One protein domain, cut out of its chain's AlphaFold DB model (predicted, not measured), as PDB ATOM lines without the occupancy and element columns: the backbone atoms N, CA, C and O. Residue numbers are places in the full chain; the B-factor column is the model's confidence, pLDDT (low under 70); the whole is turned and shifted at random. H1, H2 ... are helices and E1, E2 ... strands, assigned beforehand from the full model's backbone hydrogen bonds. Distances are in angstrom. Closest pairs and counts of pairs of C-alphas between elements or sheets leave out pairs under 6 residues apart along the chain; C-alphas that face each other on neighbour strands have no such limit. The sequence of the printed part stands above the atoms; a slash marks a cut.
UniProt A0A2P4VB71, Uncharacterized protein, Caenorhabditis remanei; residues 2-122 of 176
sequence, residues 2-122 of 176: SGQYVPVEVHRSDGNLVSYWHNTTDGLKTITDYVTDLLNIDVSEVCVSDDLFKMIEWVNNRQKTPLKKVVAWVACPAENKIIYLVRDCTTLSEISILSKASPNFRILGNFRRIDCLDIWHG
ATOM      1  N   SER A   2      -3.318  43.643  52.547       51.56
ATOM      2  CA  SER A   2      -3.524  42.296  52.006       51.56
ATOM      3  C   SER A   2      -4.670  42.356  50.994       51.56
ATOM      4  O   SER A   2      -5.830  42.230  51.374       51.56
ATOM      5  N   GLY A   3      -4.362  42.653  49.730       58.47
ATOM      6  CA  GLY A   3      -5.380  42.696  48.679       58.47
ATOM      7  C   GLY A   3      -6.022  41.320  48.486       58.47
ATOM      8  O   GLY A   3      -5.312  40.322  48.372       58.47
ATOM      9  N   GLN A   4      -7.354  41.263  48.464       66.69
ATOM     10  CA  GLN A   4      -8.091  40.075  48.037       66.69
ATOM     11  C   GLN A   4      -8.174  40.059  46.509       66.69
ATOM     12  O   GLN A   4      -8.575  41.045  45.893       66.69
ATOM     13  N   TYR A   5      -7.801  38.937  45.896       72.56
ATOM     14  CA  TYR A   5      -8.012  38.718  44.468       72.56
ATOM     15  C   TYR A   5      -9.460  38.289  44.237       72.56
ATOM     16  O   TYR A   5      -9.852  37.195  44.641       72.56
ATOM     17  N   VAL A   6     -10.242  39.151  43.587       77.50
ATOM     18  CA  VAL A   6     -11.613  38.849  43.168       77.50
ATOM     19  C   VAL A   6     -11.604  38.532  41.669       77.50
ATOM     20  O   VAL A   6     -11.249  39.410  40.881       77.50
ATOM     21  N   PRO A   7     -11.958  37.306  41.245       81.06
ATOM     22  CA  PRO A   7     -12.063  36.991  39.828       81.06
ATOM     23  C   PRO A   7     -13.222  37.780  39.209       81.06
ATOM     24  O   PRO A   7     -14.346  37.730  39.710       81.06
ATOM     25  N   VAL A   8     -12.938  38.496  38.121       87.38
ATOM     26  CA  VAL A   8     -13.921  39.276  37.361       87.38
ATOM     27  C   VAL A   8     -13.854  38.924  35.878       87.38
ATOM     28  O   VAL A   8     -12.774  38.735  35.320       87.38
ATOM     29  N   GLU A   9     -15.012  38.863  35.238       91.25
ATOM     30  CA  GLU A   9     -15.187  38.739  33.795       91.25
ATOM     31  C   GLU A   9     -16.046  39.904  33.292       91.25
ATOM     32  O   GLU A   9     -16.910  40.405  34.008       91.25
ATOM     33  N   VAL A  10     -15.819  40.348  32.056       90.88
ATOM     34  CA  VAL A  10     -16.722  41.295  31.394       90.88
ATOM     35  C   VAL A  10     -17.849  40.509  30.734       90.88
ATOM     36  O   VAL A  10     -17.625  39.757  29.782       90.88
ATOM     37  N   HIS A  11     -19.070  40.702  31.218       88.31
ATOM     38  CA  HIS A  11     -20.259  40.100  30.643       88.31
ATOM     39  C   HIS A  11     -20.539  40.705  29.263       88.31
ATOM     40  O   HIS A  11     -20.766  41.904  29.103       88.31
ATOM     41  N   ARG A  12     -20.468  39.866  28.225       86.00
ATOM     42  CA  ARG A  12     -20.379  40.326  26.829       86.00
ATOM     43  C   ARG A  12     -21.624  41.042  26.306       86.00
ATOM     44  O   ARG A  12     -21.510  41.748  25.311       86.00
ATOM     45  N   SER A  13     -22.797  40.834  26.906       88.50
ATOM     46  CA  SER A  13     -24.048  41.401  26.388       88.50
ATOM     47  C   SER A  13     -24.299  42.842  26.825       88.50
ATOM     48  O   SER A  13     -24.923  43.590  26.083       88.50
ATOM     49  N   ASP A  14     -23.846  43.226  28.018       88.06
ATOM     50  CA  ASP A  14     -24.115  44.536  28.626       88.06
ATOM     51  C   ASP A  14     -22.840  45.275  29.072       88.06
ATOM     52  O   ASP A  14     -22.912  46.437  29.459       88.06
ATOM     53  N   GLY A  15     -21.667  44.639  28.967       88.38
ATOM     54  CA  GLY A  15     -20.377  45.230  29.322       88.38
ATOM     55  C   GLY A  15     -20.122  45.308  30.828       88.38
ATOM     56  O   GLY A  15     -19.140  45.921  31.244       88.38
ATOM     57  N   ASN A  16     -20.977  44.690  31.647       86.88
ATOM     58  CA  ASN A  16     -20.855  44.730  33.098       86.88
ATOM     59  C   ASN A  16     -19.692  43.861  33.591       86.88
ATOM     60  O   ASN A  16     -19.440  42.776  33.068       86.88
ATOM     61  N   LEU A  17     -19.004  44.316  34.641       87.56
ATOM     62  CA  LEU A  17     -18.048  43.481  35.368       87.56
ATOM     63  C   LEU A  17     -18.810  42.511  36.271       87.56
ATOM     64  O   LEU A  17     -19.603  42.928  37.115       87.56
ATOM     65  N   VAL A  18     -18.547  41.220  36.110       88.56
ATOM     66  CA  VAL A  18     -19.203  40.143  36.847       88.56
ATOM     67  C   VAL A  18     -18.157  39.330  37.586       88.56
ATOM     68  O   VAL A  18     -17.220  38.803  36.994       88.56
ATOM     69  N   SER A  19     -18.337  39.209  38.896       88.94
ATOM     70  CA  SER A  19     -17.571  38.294  39.740       88.94
ATOM     71  C   SER A  19     -18.429  37.099  40.137       88.94
ATOM     72  O   SER A  19     -19.584  37.279  40.531       88.94
ATOM     73  N   TYR A  20     -17.854  35.900  40.102       87.19
ATOM     74  CA  TYR A  20     -18.550  34.666  40.463       87.19
ATOM     75  C   TYR A  20     -18.188  34.224  41.878       87.19
ATOM     76  O   TYR A  20     -17.014  34.113  42.226       87.19
ATOM     77  N   TRP A  21     -19.209  33.922  42.676       88.25
ATOM     78  CA  TRP A  21     -19.059  33.539  44.075       88.25
ATOM     79  C   TRP A  21     -19.905  32.312  44.382       88.25
ATOM     80  O   TRP A  21     -21.059  32.238  43.972       88.25
ATOM     81  N   HIS A  22     -19.344  31.365  45.140       85.94
ATOM     82  CA  HIS A  22     -20.117  30.224  45.639       85.94
ATOM     83  C   HIS A  22     -21.214  30.682  46.608       85.94
ATOM     84  O   HIS A  22     -22.349  30.226  46.526       85.94
ATOM     85  N   ASN A  23     -20.874  31.630  47.487       87.38
ATOM     86  CA  ASN A  23     -21.817  32.335  48.342       87.38
ATOM     87  C   ASN A  23     -21.950  33.785  47.862       87.38
ATOM     88  O   ASN A  23     -21.037  34.596  48.029       87.38
ATOM     89  N   THR A  24     -23.099  34.120  47.278       86.94
ATOM     90  CA  THR A  24     -23.383  35.464  46.757       86.94
ATOM     91  C   THR A  24     -23.410  36.530  47.850       86.94
ATOM     92  O   THR A  24     -23.099  37.686  47.574       86.94
ATOM     93  N   THR A  25     -23.737  36.160  49.091       88.69
ATOM     94  CA  THR A  25     -23.718  37.065  50.248       88.69
ATOM     95  C   THR A  25     -22.302  37.496  50.586       88.69
ATOM     96  O   THR A  25     -22.060  38.685  50.777       88.69
ATOM     97  N   ASP A  26     -21.357  36.559  50.601       89.56
ATOM     98  CA  ASP A  26     -19.948  36.875  50.851       89.56
ATOM     99  C   ASP A  26     -19.375  37.715  49.708       89.56
ATOM    100  O   ASP A  26     -18.718  38.724  49.956       89.56
ATOM    101  N   GLY A  27     -19.721  37.373  48.464       90.12
ATOM    102  CA  GLY A  27     -19.334  38.159  47.298       90.12
ATOM    103  C   GLY A  27     -19.821  39.603  47.354       90.12
ATOM    104  O   GLY A  27     -19.035  40.526  47.157       90.12
ATOM    105  N   LEU A  28     -21.096  39.820  47.692       90.88
ATOM    106  CA  LEU A  28     -21.654  41.164  47.841       90.88
ATOM    107  C   LEU A  28     -20.942  41.954  48.944       90.88
ATOM    108  O   LEU A  28     -20.636  43.128  48.741       90.88
ATOM    109  N   LYS A  29     -20.637  41.322  50.084       91.50
ATOM    110  CA  LYS A  29     -19.882  41.967  51.168       91.50
ATOM    111  C   LYS A  29     -18.482  42.372  50.718       91.50
ATOM    112  O   LYS A  29     -18.106  43.519  50.928       91.50
ATOM    113  N   THR A  30     -17.751  41.473  50.058       91.12
ATOM    114  CA  THR A  30     -16.402  41.753  49.547       91.12
ATOM    115  C   THR A  30     -16.405  42.870  48.505       91.12
ATOM    116  O   THR A  30     -15.554  43.751  48.566       91.12
ATOM    117  N   ILE A  31     -17.360  42.875  47.570       90.62
ATOM    118  CA  ILE A  31     -17.476  43.951  46.575       90.62
ATOM    119  C   ILE A  31     -17.870  45.277  47.236       90.62
ATOM    120  O   ILE A  31     -17.311  46.309  46.876       90.62
ATOM    121  N   THR A  32     -18.778  45.254  48.218       92.50
ATOM    122  CA  THR A  32     -19.150  46.452  48.991       92.50
ATOM    123  C   THR A  32     -17.919  47.042  49.670       92.50
ATOM    124  O   THR A  32     -17.617  48.204  49.427       92.50
ATOM    125  N   ASP A  33     -17.174  46.229  50.426       91.25
ATOM    126  CA  ASP A  33     -15.946  46.657  51.107       91.25
ATOM    127  C   ASP A  33     -14.921  47.204  50.098       91.25
ATOM    128  O   ASP A  33     -14.328  48.255  50.317       91.25
ATOM    129  N   TYR A  34     -14.754  46.552  48.944       88.44
ATOM    130  CA  TYR A  34     -13.847  47.027  47.898       88.44
ATOM    131  C   TYR A  34     -14.249  48.400  47.343       88.44
ATOM    132  O   TYR A  34     -13.400  49.280  47.207       88.44
ATOM    133  N   VAL A  35     -15.527  48.608  47.019       89.56
ATOM    134  CA  VAL A  35     -16.024  49.882  46.477       89.56
ATOM    135  C   VAL A  35     -15.914  50.995  47.521       89.56
ATOM    136  O   VAL A  35     -15.429  52.085  47.203       89.56
ATOM    137  N   THR A  36     -16.282  50.717  48.773       92.62
ATOM    138  CA  THR A  36     -16.221  51.711  49.852       92.62
ATOM    139  C   THR A  36     -14.790  52.029  50.275       92.62
ATOM    140  O   THR A  36     -14.501  53.183  50.575       92.62
ATOM    141  N   ASP A  37     -13.876  51.056  50.262       90.38
ATOM    142  CA  ASP A  37     -12.500  51.259  50.728       90.38
ATOM    143  C   ASP A  37     -11.579  51.778  49.618       90.38
ATOM    144  O   ASP A  37     -10.799  52.705  49.842       90.38
ATOM    145  N   LEU A  38     -11.642  51.190  48.416       85.38
ATOM    146  CA  LEU A  38     -10.730  51.537  47.324       85.38
ATOM    147  C   LEU A  38     -11.190  52.774  46.558       85.38
ATOM    148  O   LEU A  38     -10.373  53.635  46.236       85.38
ATOM    149  N   LEU A  39     -12.482  52.840  46.227       85.19
ATOM    150  CA  LEU A  39     -13.030  53.948  45.444       85.19
ATOM    151  C   LEU A  39     -13.548  55.073  46.341       85.19
ATOM    152  O   LEU A  39     -13.687  56.197  45.862       85.19
ATOM    153  N   ASN A  40     -13.789  54.798  47.632       91.19
ATOM    154  CA  ASN A  40     -14.382  55.745  48.582       91.19
ATOM    155  C   ASN A  40     -15.721  56.299  48.061       91.19
ATOM    156  O   ASN A  40     -16.009  57.495  48.161       91.19
ATOM    157  N   ILE A  41     -16.524  55.404  47.478       92.81
ATOM    158  CA  ILE A  41     -17.860  55.671  46.941       92.81
ATOM    159  C   ILE A  41     -18.863  54.778  47.678       92.81
ATOM    160  O   ILE A  41     -18.588  53.607  47.928       92.81
ATOM    161  N   ASP A  42     -20.027  55.334  48.010       94.38
ATOM    162  CA  ASP A  42     -21.127  54.575  48.605       94.38
ATOM    163  C   ASP A  42     -21.850  53.740  47.530       94.38
ATOM    164  O   ASP A  42     -22.039  54.175  46.390       94.38
ATOM    165  N   VAL A  43     -22.300  52.544  47.901       94.44
ATOM    166  CA  VAL A  43     -23.104  51.678  47.036       94.44
ATOM    167  C   VAL A  43     -24.530  52.227  46.957       94.44
ATOM    168  O   VAL A  43     -25.231  52.376  47.960       94.44
ATOM    169  N   SER A  44     -24.977  52.520  45.737       92.94
ATOM    170  CA  SER A  44     -26.287  53.126  45.480       92.94
ATOM    171  C   SER A  44     -27.414  52.103  45.338       92.94
ATOM    172  O   SER A  44     -28.535  52.361  45.777       92.94
ATOM    173  N   GLU A  45     -27.131  50.945  44.742       93.19
ATOM    174  CA  GLU A  45     -28.119  49.917  44.426       93.19
ATOM    175  C   GLU A  45     -27.554  48.518  44.677       93.19
ATOM    176  O   GLU A  45     -26.420  48.223  44.303       93.19
ATOM    177  N   VAL A  46     -28.368  47.642  45.271       92.31
ATOM    178  CA  VAL A  46     -28.052  46.210  45.391       92.31
ATOM    179  C   VAL A  46     -29.208  45.330  44.936       92.31
ATOM    180  O   VAL A  46     -30.375  45.600  45.224       92.31
ATOM    181  N   CYS A  47     -28.866  44.242  44.246       89.06
ATOM    182  CA  CYS A  47     -29.802  43.195  43.852       89.06
ATOM    183  C   CYS A  47     -29.626  41.980  44.768       89.06
ATOM    184  O   CYS A  47     -28.507  41.505  44.968       89.06
ATOM    185  N   VAL A  48     -30.719  41.501  45.362       87.75
ATOM    186  CA  VAL A  48     -30.694  40.535  46.470       87.75
ATOM    187  C   VAL A  48     -31.876  39.569  46.391       87.75
ATOM    188  O   VAL A  48     -32.966  39.946  45.964       87.75
ATOM    189  N   SER A  49     -31.688  38.324  46.833       81.38
ATOM    190  CA  SER A  49     -32.741  37.296  46.858       81.38
ATOM    191  C   SER A  49     -33.002  36.771  48.278       81.38
ATOM    192  O   SER A  49     -33.976  37.143  48.946       81.38
ATOM    193  N   ASP A  50     -32.110  35.921  48.782       78.31
ATOM    194  CA  ASP A  50     -32.364  35.132  49.986       78.31
ATOM    195  C   ASP A  50     -31.968  35.845  51.281       78.31
ATOM    196  O   ASP A  50     -32.787  35.923  52.202       78.31
ATOM    197  N   ASP A  51     -30.791  36.468  51.325       85.50
ATOM    198  CA  ASP A  51     -30.235  37.145  52.508       85.50
ATOM    199  C   ASP A  51     -30.576  38.651  52.583       85.50
ATOM    200  O   ASP A  51     -29.821  39.438  53.155       85.50
ATOM    201  N   LEU A  52     -31.740  39.049  52.046       85.62
ATOM    202  CA  LEU A  52     -32.230  40.437  51.956       85.62
ATOM    203  C   LEU A  52     -31.872  41.305  53.176       85.62
ATOM    204  O   LEU A  52     -31.202  42.325  53.037       85.62
ATOM    205  N   PHE A  53     -32.310  40.889  54.371       88.56
ATOM    206  CA  PHE A  53     -32.124  41.654  55.607       88.56
ATOM    207  C   PHE A  53     -30.643  41.879  55.922       88.56
ATOM    208  O   PHE A  53     -30.220  43.012  56.139       88.56
ATOM    209  N   LYS A  54     -29.844  40.805  55.881       90.12
ATOM    210  CA  LYS A  54     -28.415  40.842  56.215       90.12
ATOM    211  C   LYS A  54     -27.626  41.697  55.229       90.12
ATOM    212  O   LYS A  54     -26.671  42.358  55.623       90.12
ATOM    213  N   MET A  55     -27.995  41.661  53.949       91.62
ATOM    214  CA  MET A  55     -27.316  42.422  52.899       91.62
ATOM    215  C   MET A  55     -27.602  43.917  53.019       91.62
ATOM    216  O   MET A  55     -26.668  44.713  52.994       91.62
ATOM    217  N   ILE A  56     -28.869  44.299  53.211       93.06
ATOM    218  CA  ILE A  56     -29.248  45.704  53.418       93.06
ATOM    219  C   ILE A  56     -28.564  46.261  54.669       93.06
ATOM    220  O   ILE A  56     -28.023  47.364  54.637       93.06
ATOM    221  N   GLU A  57     -28.577  45.505  55.766       92.75
ATOM    222  CA  GLU A  57     -27.923  45.903  57.012       92.75
ATOM    223  C   GLU A  57     -26.409  46.067  56.826       92.75
ATOM    224  O   GLU A  57     -25.850  47.084  57.231       92.75
ATOM    225  N   TRP A  58     -25.748  45.112  56.163       94.31
ATOM    226  CA  TRP A  58     -24.312  45.188  55.896       94.31
ATOM    227  C   TRP A  58     -23.930  46.456  55.134       94.31
ATOM    228  O   TRP A  58     -23.043  47.186  55.570       94.31
ATOM    229  N   VAL A  59     -24.609  46.729  54.018       94.88
ATOM    230  CA  VAL A  59     -24.284  47.872  53.156       94.88
ATOM    231  C   VAL A  59     -24.485  49.186  53.907       94.88
ATOM    232  O   VAL A  59     -23.584  50.020  53.926       94.88
ATOM    233  N   ASN A  60     -25.611  49.336  54.612       94.44
ATOM    234  CA  ASN A  60     -25.874  50.529  55.421       94.44
ATOM    235  C   ASN A  60     -24.844  50.732  56.542       94.44
ATOM    236  O   ASN A  60     -24.494  51.868  56.839       94.44
ATOM    237  N   ASN A  61     -24.337  49.653  57.148       94.00
ATOM    238  CA  ASN A  61     -23.313  49.742  58.191       94.00
ATOM    239  C   ASN A  61     -21.917  50.073  57.644       94.00
ATOM    240  O   ASN A  61     -21.055  50.510  58.409       94.00
ATOM    241  N   ARG A  62     -21.659  49.830  56.353       93.88
ATOM    242  CA  ARG A  62     -20.340  50.050  55.744       93.88
ATOM    243  C   ARG A  62     -20.137  51.421  55.136       93.88
ATOM    244  O   ARG A  62     -19.000  51.881  55.069       93.88
ATOM    245  N   GLN A  63     -21.209  52.061  54.707       94.19
ATOM    246  CA  GLN A  63     -21.140  53.286  53.929       94.19
ATOM    247  C   GLN A  63     -21.698  54.485  54.711       94.19
ATOM    248  O   GLN A  63     -22.292  54.324  55.778       94.19
ATOM    249  N   LYS A  64     -21.475  55.711  54.227       91.19
ATOM    250  CA  LYS A  64     -21.822  56.929  54.988       91.19
ATOM    251  C   LYS A  64     -23.291  57.304  54.846       91.19
ATOM    252  O   LYS A  64     -23.876  57.871  55.770       91.19
ATOM    253  N   THR A  65     -23.866  57.037  53.680       93.38
ATOM    254  CA  THR A  65     -25.252  57.363  53.352       93.38
ATOM    255  C   THR A  65     -26.131  56.112  53.301       93.38
ATOM    256  O   THR A  65     -25.666  55.035  52.928       93.38
ATOM    257  N   PRO A  66     -27.419  56.203  53.670       92.50
ATOM    258  CA  PRO A  66     -28.323  55.070  53.533       92.50
ATOM    259  C   PRO A  66     -28.368  54.554  52.091       92.50
ATOM    260  O   PRO A  66     -28.379  55.335  51.139       92.50
ATOM    261  N   LEU A  67     -28.401  53.230  51.940       95.31
ATOM    262  CA  LEU A  67     -28.569  52.572  50.651       95.31
ATOM    263  C   LEU A  67     -29.817  53.120  49.955       95.31
ATOM    264  O   LEU A  67     -30.904  53.134  50.527       95.31
ATOM    265  N   LYS A  68     -29.661  53.560  48.707       94.31
ATOM    266  CA  LYS A  68     -30.731  54.249  47.986       94.31
ATOM    267  C   LYS A  68     -31.779  53.273  47.458       94.31
ATOM    268  O   LYS A  68     -32.974  53.475  47.689       94.31
ATOM    269  N   LYS A  69     -31.330  52.222  46.762       94.12
ATOM    270  CA  LYS A  69     -32.200  51.290  46.040       94.12
ATOM    271  C   LYS A  69     -31.905  49.824  46.339       94.12
ATOM    272  O   LYS A  69     -30.753  49.402  46.428       94.12
ATOM    273  N   VAL A  70     -32.971  49.032  46.428       93.19
ATOM    274  CA  VAL A  70     -32.895  47.567  46.457       93.19
ATOM    275  C   VAL A  70     -33.757  46.978  45.352       93.19
ATOM    276  O   VAL A  70     -34.932  47.321  45.230       93.19
ATOM    277  N   VAL A  71     -33.183  46.031  44.614       90.94
ATOM    278  CA  VAL A  71     -33.917  45.127  43.725       90.94
ATOM    279  C   VAL A  71     -34.022  43.768  44.411       90.94
ATOM    280  O   VAL A  71     -33.047  43.029  44.515       90.94
ATOM    281  N   ALA A  72     -35.206  43.442  44.920       88.56
ATOM    282  CA  ALA A  72     -35.453  42.223  45.678       88.56
ATOM    283  C   ALA A  72     -36.131  41.159  44.811       88.56
ATOM    284  O   ALA A  72     -37.260  41.341  44.354       88.56
ATOM    285  N   TRP A  73     -35.472  40.018  44.641       84.62
ATOM    286  CA  TRP A  73     -36.049  38.818  44.044       84.62
ATOM    287  C   TRP A  73     -36.639  37.945  45.145       84.62
ATOM    288  O   TRP A  73     -35.935  37.224  45.849       84.62
ATOM    289  N   VAL A  74     -37.953  38.024  45.314       75.81
ATOM    290  CA  VAL A  74     -38.667  37.372  46.409       75.81
ATOM    291  C   VAL A  74     -39.424  36.158  45.876       75.81
ATOM    292  O   VAL A  74     -40.535  36.268  45.348       75.81
ATOM    293  N   ALA A  75     -38.817  34.979  46.027       69.31
ATOM    294  CA  ALA A  75     -39.482  33.705  45.773       69.31
ATOM    295  C   ALA A  75     -40.527  33.397  46.862       69.31
ATOM    296  O   ALA A  75     -40.358  33.738  48.033       69.31
ATOM    297  N   CYS A  76     -41.626  32.751  46.475       61.69
ATOM    298  CA  CYS A  76     -42.697  32.380  47.398       61.69
ATOM    299  C   CYS A  76     -42.316  31.126  48.214       61.69
ATOM    300  O   CYS A  76     -41.793  30.188  47.609       61.69
ATOM    301  N   PRO A  77     -42.621  31.045  49.529       57.97
ATOM    302  CA  PRO A  77     -43.295  32.033  50.377       57.97
ATOM    303  C   PRO A  77     -42.296  32.917  51.153       57.97
ATOM    304  O   PRO A  77     -41.618  32.448  52.060       57.97
ATOM    305  N   ALA A  78     -42.232  34.215  50.841       70.44
ATOM    306  CA  ALA A  78     -41.407  35.177  51.587       70.44
ATOM    307  C   ALA A  78     -42.099  36.547  51.720       70.44
ATOM    308  O   ALA A  78     -41.519  37.609  51.504       70.44
ATOM    309  N   GLU A  79     -43.380  36.512  52.085       76.38
ATOM    310  CA  GLU A  79     -44.240  37.686  52.282       76.38
ATOM    311  C   GLU A  79     -43.689  38.656  53.343       76.38
ATOM    312  O   GLU A  79     -43.788  39.873  53.191       76.38
ATOM    313  N   ASN A  80     -43.019  38.132  54.376       83.44
ATOM    314  CA  ASN A  80     -42.349  38.927  55.407       83.44
ATOM    315  C   ASN A  80     -41.252  39.846  54.841       83.44
ATOM    316  O   ASN A  80     -41.068  40.950  55.346       83.44
ATOM    317  N   LYS A  81     -40.547  39.428  53.781       86.19
ATOM    318  CA  LYS A  81     -39.532  40.252  53.105       86.19
ATOM    319  C   LYS A  81     -40.161  41.450  52.397       86.19
ATOM    320  O   LYS A  81     -39.627  42.552  52.463       86.19
ATOM    321  N   ILE A  82     -41.312  41.238  51.756       83.69
ATOM    322  CA  ILE A  82     -42.065  42.307  51.091       83.69
ATOM    323  C   ILE A  82     -42.580  43.298  52.131       83.69
ATOM    324  O   ILE A  82     -42.378  44.497  51.971       83.69
ATOM    325  N   ILE A  83     -43.185  42.801  53.217       85.00
ATOM    326  CA  ILE A  83     -43.680  43.637  54.321       85.00
ATOM    327  C   ILE A  83     -42.546  44.481  54.906       85.00
ATOM    328  O   ILE A  83     -42.705  45.693  55.043       85.00
ATOM    329  N   TYR A  84     -41.391  43.868  55.172       88.88
ATOM    330  CA  TYR A  84     -40.224  44.591  55.658       88.88
ATOM    331  C   TYR A  84     -39.816  45.724  54.715       88.88
ATOM    332  O   TYR A  84     -39.670  46.855  55.157       88.88
ATOM    333  N   LEU A  85     -39.681  45.463  53.412       88.56
ATOM    334  CA  LEU A  85     -39.271  46.488  52.445       88.56
ATOM    335  C   LEU A  85     -40.248  47.667  52.396       88.56
ATOM    336  O   LEU A  85     -39.841  48.829  52.463       88.56
ATOM    337  N   VAL A  86     -41.541  47.364  52.302       85.75
ATOM    338  CA  VAL A  86     -42.580  48.371  52.048       85.75
ATOM    339  C   VAL A  86     -43.058  49.102  53.308       85.75
ATOM    340  O   VAL A  86     -43.702  50.148  53.194       85.75
ATOM    341  N   ARG A  87     -42.756  48.585  54.509       85.88
ATOM    342  CA  ARG A  87     -43.190  49.181  55.789       85.88
ATOM    343  C   ARG A  87     -42.046  49.466  56.753       85.88
ATOM    344  O   ARG A  87     -41.955  50.592  57.234       85.88
ATOM    345  N   ASP A  88     -41.184  48.489  57.012       87.69
ATOM    346  CA  ASP A  88     -40.263  48.529  58.157       87.69
ATOM    347  C   ASP A  88     -38.870  49.083  57.799       87.69
ATOM    348  O   ASP A  88     -38.202  49.700  58.626       87.69
ATOM    349  N   CYS A  89     -38.418  48.890  56.559       87.00
ATOM    350  CA  CYS A  89     -37.092  49.272  56.086       87.00
ATOM    351  C   CYS A  89     -37.046  50.758  55.714       87.00
ATOM    352  O   CYS A  89     -37.275  51.119  54.565       87.00
ATOM    353  N   THR A  90     -36.756  51.637  56.670       84.69
ATOM    354  CA  THR A  90     -36.824  53.099  56.482       84.69
ATOM    355  C   THR A  90     -35.624  53.722  55.767       84.69
ATOM    356  O   THR A  90     -35.661  54.911  55.462       84.69
ATOM    357  N   THR A  91     -34.573  52.949  55.492       87.00
ATOM    358  CA  THR A  91     -33.319  53.459  54.915       87.00
ATOM    359  C   THR A  91     -33.386  53.677  53.405       87.00
ATOM    360  O   THR A  91     -32.687  54.544  52.896       87.00
ATOM    361  N   LEU A  92     -34.238  52.928  52.699       89.50
ATOM    362  CA  LEU A  92     -34.307  52.948  51.235       89.50
ATOM    363  C   LEU A  92     -35.237  54.056  50.728       89.50
ATOM    364  O   LEU A  92     -36.353  54.207  51.236       89.50
ATOM    365  N   SER A  93     -34.853  54.758  49.668       86.50
ATOM    366  CA  SER A  93     -35.747  55.685  48.960       86.50
ATOM    367  C   SER A  93     -36.446  55.029  47.769       86.50
ATOM    368  O   SER A  93     -37.530  55.463  47.392       86.50
ATOM    369  N   GLU A  94     -35.861  53.976  47.195       90.31
ATOM    370  CA  GLU A  94     -36.369  53.284  46.008       90.31
ATOM    371  C   GLU A  94     -36.376  51.765  46.221       90.31
ATOM    372  O   GLU A  94     -35.433  51.186  46.767       90.31
ATOM    373  N   ILE A  95     -37.450  51.095  45.805       89.69
ATOM    374  CA  ILE A  95     -37.593  49.644  45.950       89.69
ATOM    375  C   ILE A  95     -38.148  49.064  44.653       89.69
ATOM    376  O   ILE A  95     -39.200  49.491  44.192       89.69
ATOM    377  N   SER A  96     -37.496  48.030  44.124       87.12
ATOM    378  CA  SER A  96     -38.045  47.198  43.054       87.12
ATOM    379  C   SER A  96     -38.196  45.762  43.552       87.12
ATOM    380  O   SER A  96     -37.233  45.147  44.004       87.12
ATOM    381  N   ILE A  97     -39.402  45.205  43.485       85.31
ATOM    382  CA  ILE A  97     -39.699  43.851  43.964       85.31
ATOM    383  C   ILE A  97     -40.080  42.979  42.771       85.31
ATOM    384  O   ILE A  97     -41.115  43.196  42.151       85.31
ATOM    385  N   LEU A  98     -39.286  41.949  42.486       78.94
ATOM    386  CA  LEU A  98     -39.715  40.822  41.663       78.94
ATOM    387  C   LEU A  98     -40.346  39.782  42.583       78.94
ATOM    388  O   LEU A  98     -39.635  39.114  43.335       78.94
ATOM    389  N   SER A  99     -41.670  39.634  42.544       73.12
ATOM    390  CA  SER A  99     -42.356  38.707  43.445       73.12
ATOM    391  C   SER A  99     -43.400  37.861  42.743       73.12
ATOM    392  O   SER A  99     -44.322  38.382  42.134       73.12
ATOM    393  N   LYS A 100     -43.324  36.545  42.960       69.81
ATOM    394  CA  LYS A 100     -44.409  35.596  42.669       69.81
ATOM    395  C   LYS A 100     -45.270  35.362  43.915       69.81
ATOM    396  O   LYS A 100     -45.463  34.214  44.310       69.81
ATOM    397  N   ALA A 101     -45.683  36.437  44.590       65.62
ATOM    398  CA  ALA A 101     -46.450  36.358  45.833       65.62
ATOM    399  C   ALA A 101     -47.716  35.501  45.665       65.62
ATOM    400  O   ALA A 101     -48.338  35.486  44.603       65.62
ATOM    401  N   SER A 102     -48.115  34.813  46.739       69.12
ATOM    402  CA  SER A 102     -49.345  34.016  46.782       69.12
ATOM    403  C   SER A 102     -50.548  34.876  46.395       69.12
ATOM    404  O   SER A 102     -50.601  36.009  46.861       69.12
ATOM    405  N   PRO A 103     -51.565  34.365  45.673       66.62
ATOM    406  CA  PRO A 103     -52.815  35.083  45.386       66.62
ATOM    407  C   PRO A 103     -53.506  35.688  46.625       66.62
ATOM    408  O   PRO A 103     -54.220  36.682  46.543       66.62
ATOM    409  N   ASN A 104     -53.268  35.147  47.818       69.56
ATOM    410  CA  ASN A 104     -53.883  35.662  49.045       69.56
ATOM    411  C   ASN A 104     -53.010  36.659  49.818       69.56
ATOM    412  O   ASN A 104     -53.468  37.186  50.830       69.56
ATOM    413  N   PHE A 105     -51.794  36.957  49.351       73.00
ATOM    414  CA  PHE A 105     -50.934  37.958  49.971       73.00
ATOM    415  C   PHE A 105     -51.615  39.329  49.986       73.00
ATOM    416  O   PHE A 105     -52.110  39.816  48.962       73.00
ATOM    417  N   ARG A 106     -51.647  39.962  51.157       71.94
ATOM    418  CA  ARG A 106     -52.185  41.307  51.350       71.94
ATOM    419  C   ARG A 106     -51.224  42.092  52.223       71.94
ATOM    420  O   ARG A 106     -50.835  41.629  53.292       71.94
ATOM    421  N   ILE A 107     -50.904  43.307  51.796       72.62
ATOM    422  CA  ILE A 107     -50.221  44.278  52.647       72.62
ATOM    423  C   ILE A 107     -51.314  45.037  53.395       72.62
ATOM    424  O   ILE A 107     -52.171  45.664  52.776       72.62
ATOM    425  N   LEU A 108     -51.311  44.928  54.723       70.50
ATOM    426  CA  LEU A 108     -52.245  45.640  55.589       70.50
ATOM    427  C   LEU A 108     -51.586  46.894  56.160       70.50
ATOM    428  O   LEU A 108     -50.424  46.862  56.558       70.50
ATOM    429  N   GLY A 109     -52.364  47.968  56.279       70.25
ATOM    430  CA  GLY A 109     -51.920  49.230  56.867       70.25
ATOM    431  C   GLY A 109     -51.221  50.150  55.867       70.25
ATOM    432  O   GLY A 109     -51.297  49.959  54.658       70.25
ATOM    433  N   ASN A 110     -50.569  51.187  56.391       75.00
ATOM    434  CA  ASN A 110     -49.931  52.194  55.554       75.00
ATOM    435  C   ASN A 110     -48.529  51.749  55.132       75.00
ATOM    436  O   ASN A 110     -47.762  51.214  55.944       75.00
ATOM    437  N   PHE A 111     -48.212  52.022  53.868       78.25
ATOM    438  CA  PHE A 111     -46.845  52.066  53.371       78.25
ATOM    439  C   PHE A 111     -46.116  53.213  54.063       78.25
ATOM    440  O   PHE A 111     -46.717  54.245  54.385       78.25
ATOM    441  N   ARG A 112     -44.814  53.047  54.282       83.88
ATOM    442  CA  ARG A 112     -43.974  54.194  54.637       83.88
ATOM    443  C   ARG A 112     -43.839  55.128  53.427       83.88
ATOM    444  O   ARG A 112     -44.168  54.759  52.302       83.88
ATOM    445  N   ARG A 113     -43.291  56.325  53.641       82.31
ATOM    446  CA  ARG A 113     -42.887  57.195  52.531       82.31
ATOM    447  C   ARG A 113     -41.715  56.555  51.777       82.31
ATOM    448  O   ARG A 113     -40.721  56.184  52.403       82.31
ATOM    449  N   ILE A 114     -41.865  56.415  50.463       85.12
ATOM    450  CA  ILE A 114     -40.877  55.890  49.512       85.12
ATOM    451  C   ILE A 114     -40.959  56.796  48.279       85.12
ATOM    452  O   ILE A 114     -42.063  57.212  47.920       85.12
ATOM    453  N   ASP A 115     -39.828  57.117  47.657       84.12
ATOM    454  CA  ASP A 115     -39.799  57.965  46.462       84.12
ATOM    455  C   ASP A 115     -40.219  57.175  45.213       84.12
ATOM    456  O   ASP A 115     -40.934  57.706  44.366       84.12
ATOM    457  N   CYS A 116     -39.835  55.892  45.123       83.12
ATOM    458  CA  CYS A 116     -40.254  54.985  44.052       83.12
ATOM    459  C   CYS A 116     -40.504  53.548  44.549       83.12
ATOM    460  O   CYS A 116     -39.688  52.991  45.289       83.12
ATOM    461  N   LEU A 117     -41.606  52.933  44.108       83.06
ATOM    462  CA  LEU A 117     -41.919  51.521  44.340       83.06
ATOM    463  C   LEU A 117     -42.306  50.852  43.018       83.06
ATOM    464  O   LEU A 117     -43.393  51.099  42.499       83.06
ATOM    465  N   ASP A 118     -41.454  49.947  42.548       80.88
ATOM    466  CA  ASP A 118     -41.717  49.103  41.387       80.88
ATOM    467  C   ASP A 118     -42.034  47.680  41.841       80.88
ATOM    468  O   ASP A 118     -41.316  47.096  42.658       80.88
ATOM    469  N   ILE A 119     -43.084  47.078  41.287       77.12
ATOM    470  CA  ILE A 119     -43.427  45.684  41.573       77.12
ATOM    471  C   ILE A 119     -43.644  44.942  40.258       77.12
ATOM    472  O   ILE A 119     -44.489  45.317  39.450       77.12
ATOM    473  N   TRP A 120     -42.876  43.875  40.059       72.56
ATOM    474  CA  TRP A 120     -42.814  43.105  38.825       72.56
ATOM    475  C   TRP A 120     -43.412  41.714  39.017       72.56
ATOM    476  O   TRP A 120     -43.172  41.061  40.036       72.56
ATOM    477  N   HIS A 121     -44.098  41.242  37.972       70.56
ATOM    478  CA  HIS A 121     -44.809  39.959  37.912       70.56
ATOM    479  C   HIS A 121     -45.959  39.852  38.919       70.56
ATOM    480  O   HIS A 121     -45.897  39.086  39.875       70.56
ATOM    481  N   GLY A 122     -47.033  40.602  38.652       61.88
ATOM    482  CA  GLY A 122     -48.226  40.657  39.491       61.88
ATOM    483  C   GLY A 122     -48.729  39.323  40.034       61.88
ATOM    484  O   GLY A 122     -48.738  38.304  39.348       61.88
TER     485      GLY A 122
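What this domain is: This is residues 2 to 122 of the 176 residues of an uncharacterized protein of Caenorhabditis remanei (UniProt A0A2P4VB71). A small wall of four parallel strands, E3 to E6, has H2 and H3 over one face, while no named helix lies over the other. H1 runs side by side with H2 beyond the E3 edge of the wall, and the small hairpin of E1 and E2 lies past the sheet at that end; the long link of residues 100 to 115 loops out at the other end. The printed part has 121 residues, with three named helices and six named strands in the order E1 E2 H1 E3 H2 E4 H3 E5 E6; the class is mixed, helices and strands. The larger sheet has the order E3 E4 E5 E6, and E1 and E2 are antiparallel. The whole is compact, with a radius of gyration of the C-alphas of 15.6 A, yet elongated, spanning 49 by 30 by 23 A.

Where its parts are: E1 is residues 8 to 10, beginning at C-alpha 8 (-13.921, 39.276, 37.361), and E2 is residues 17 to 19. H1, residues 24 to 39, is 21.2 A long. E3 is residues 45 to 48, and H2 is residues 52 to 62, 15.8 A long. E4, residues 69 to 74, is 15.4 A long. H3, residues 79 to 88, is 13.0 A long. E5, residues 94 to 99, is 16.0 A long. E6, residues 116 to 120, is 13.2 A long and ends at C-alpha 120 (-42.814, 43.105, 38.825).

How they stand to each other: E1 and E2 form a hairpin, with N 9 and O 18 2.8 A apart. The closest C-alphas of E2 and H1, those of Ser 19 and Gly 27, are 7.8 A apart. H1 touches H2, closest at the C-alphas of Thr 32 and Val 59, 6.8 A, at a shallow tilt of 19 degrees, the same way. H1 only grazes the sheet, with its residues 24 to 32. Within hydrogen-bond range are N 48 and O 71 at 2.9 A between E3 and E4, N 72 and O 96 at 2.8 A between E4 and E5, and N 97 and O 118 at 2.8 A between E5 and E6. H2 and H3 are on the same face of the sheet. H2 lies over E3 at a height over the sheet of 10.3 A, and H3 over E5 at 10.1 A; both run along the strands. E3, H2, E4 and E4, H3, E5 are strand-helix-strand units, parallel neighbour strands joined through a helix, with right-handed crossovers. In H1, H2 and H3 every O i to N i+4 pair is within hydrogen-bond range.

The domain as a whole: The C-alphas farthest apart, those of Ser 2 and Asn 104, are 50.9 A apart. The printed part has no cut. The link from E5 to E6, 16 residues, is long. Mean pLDDT of the printed part is 84.2; residues 2 to 4, 75 to 77, 100 to 104 and 122 are under 70.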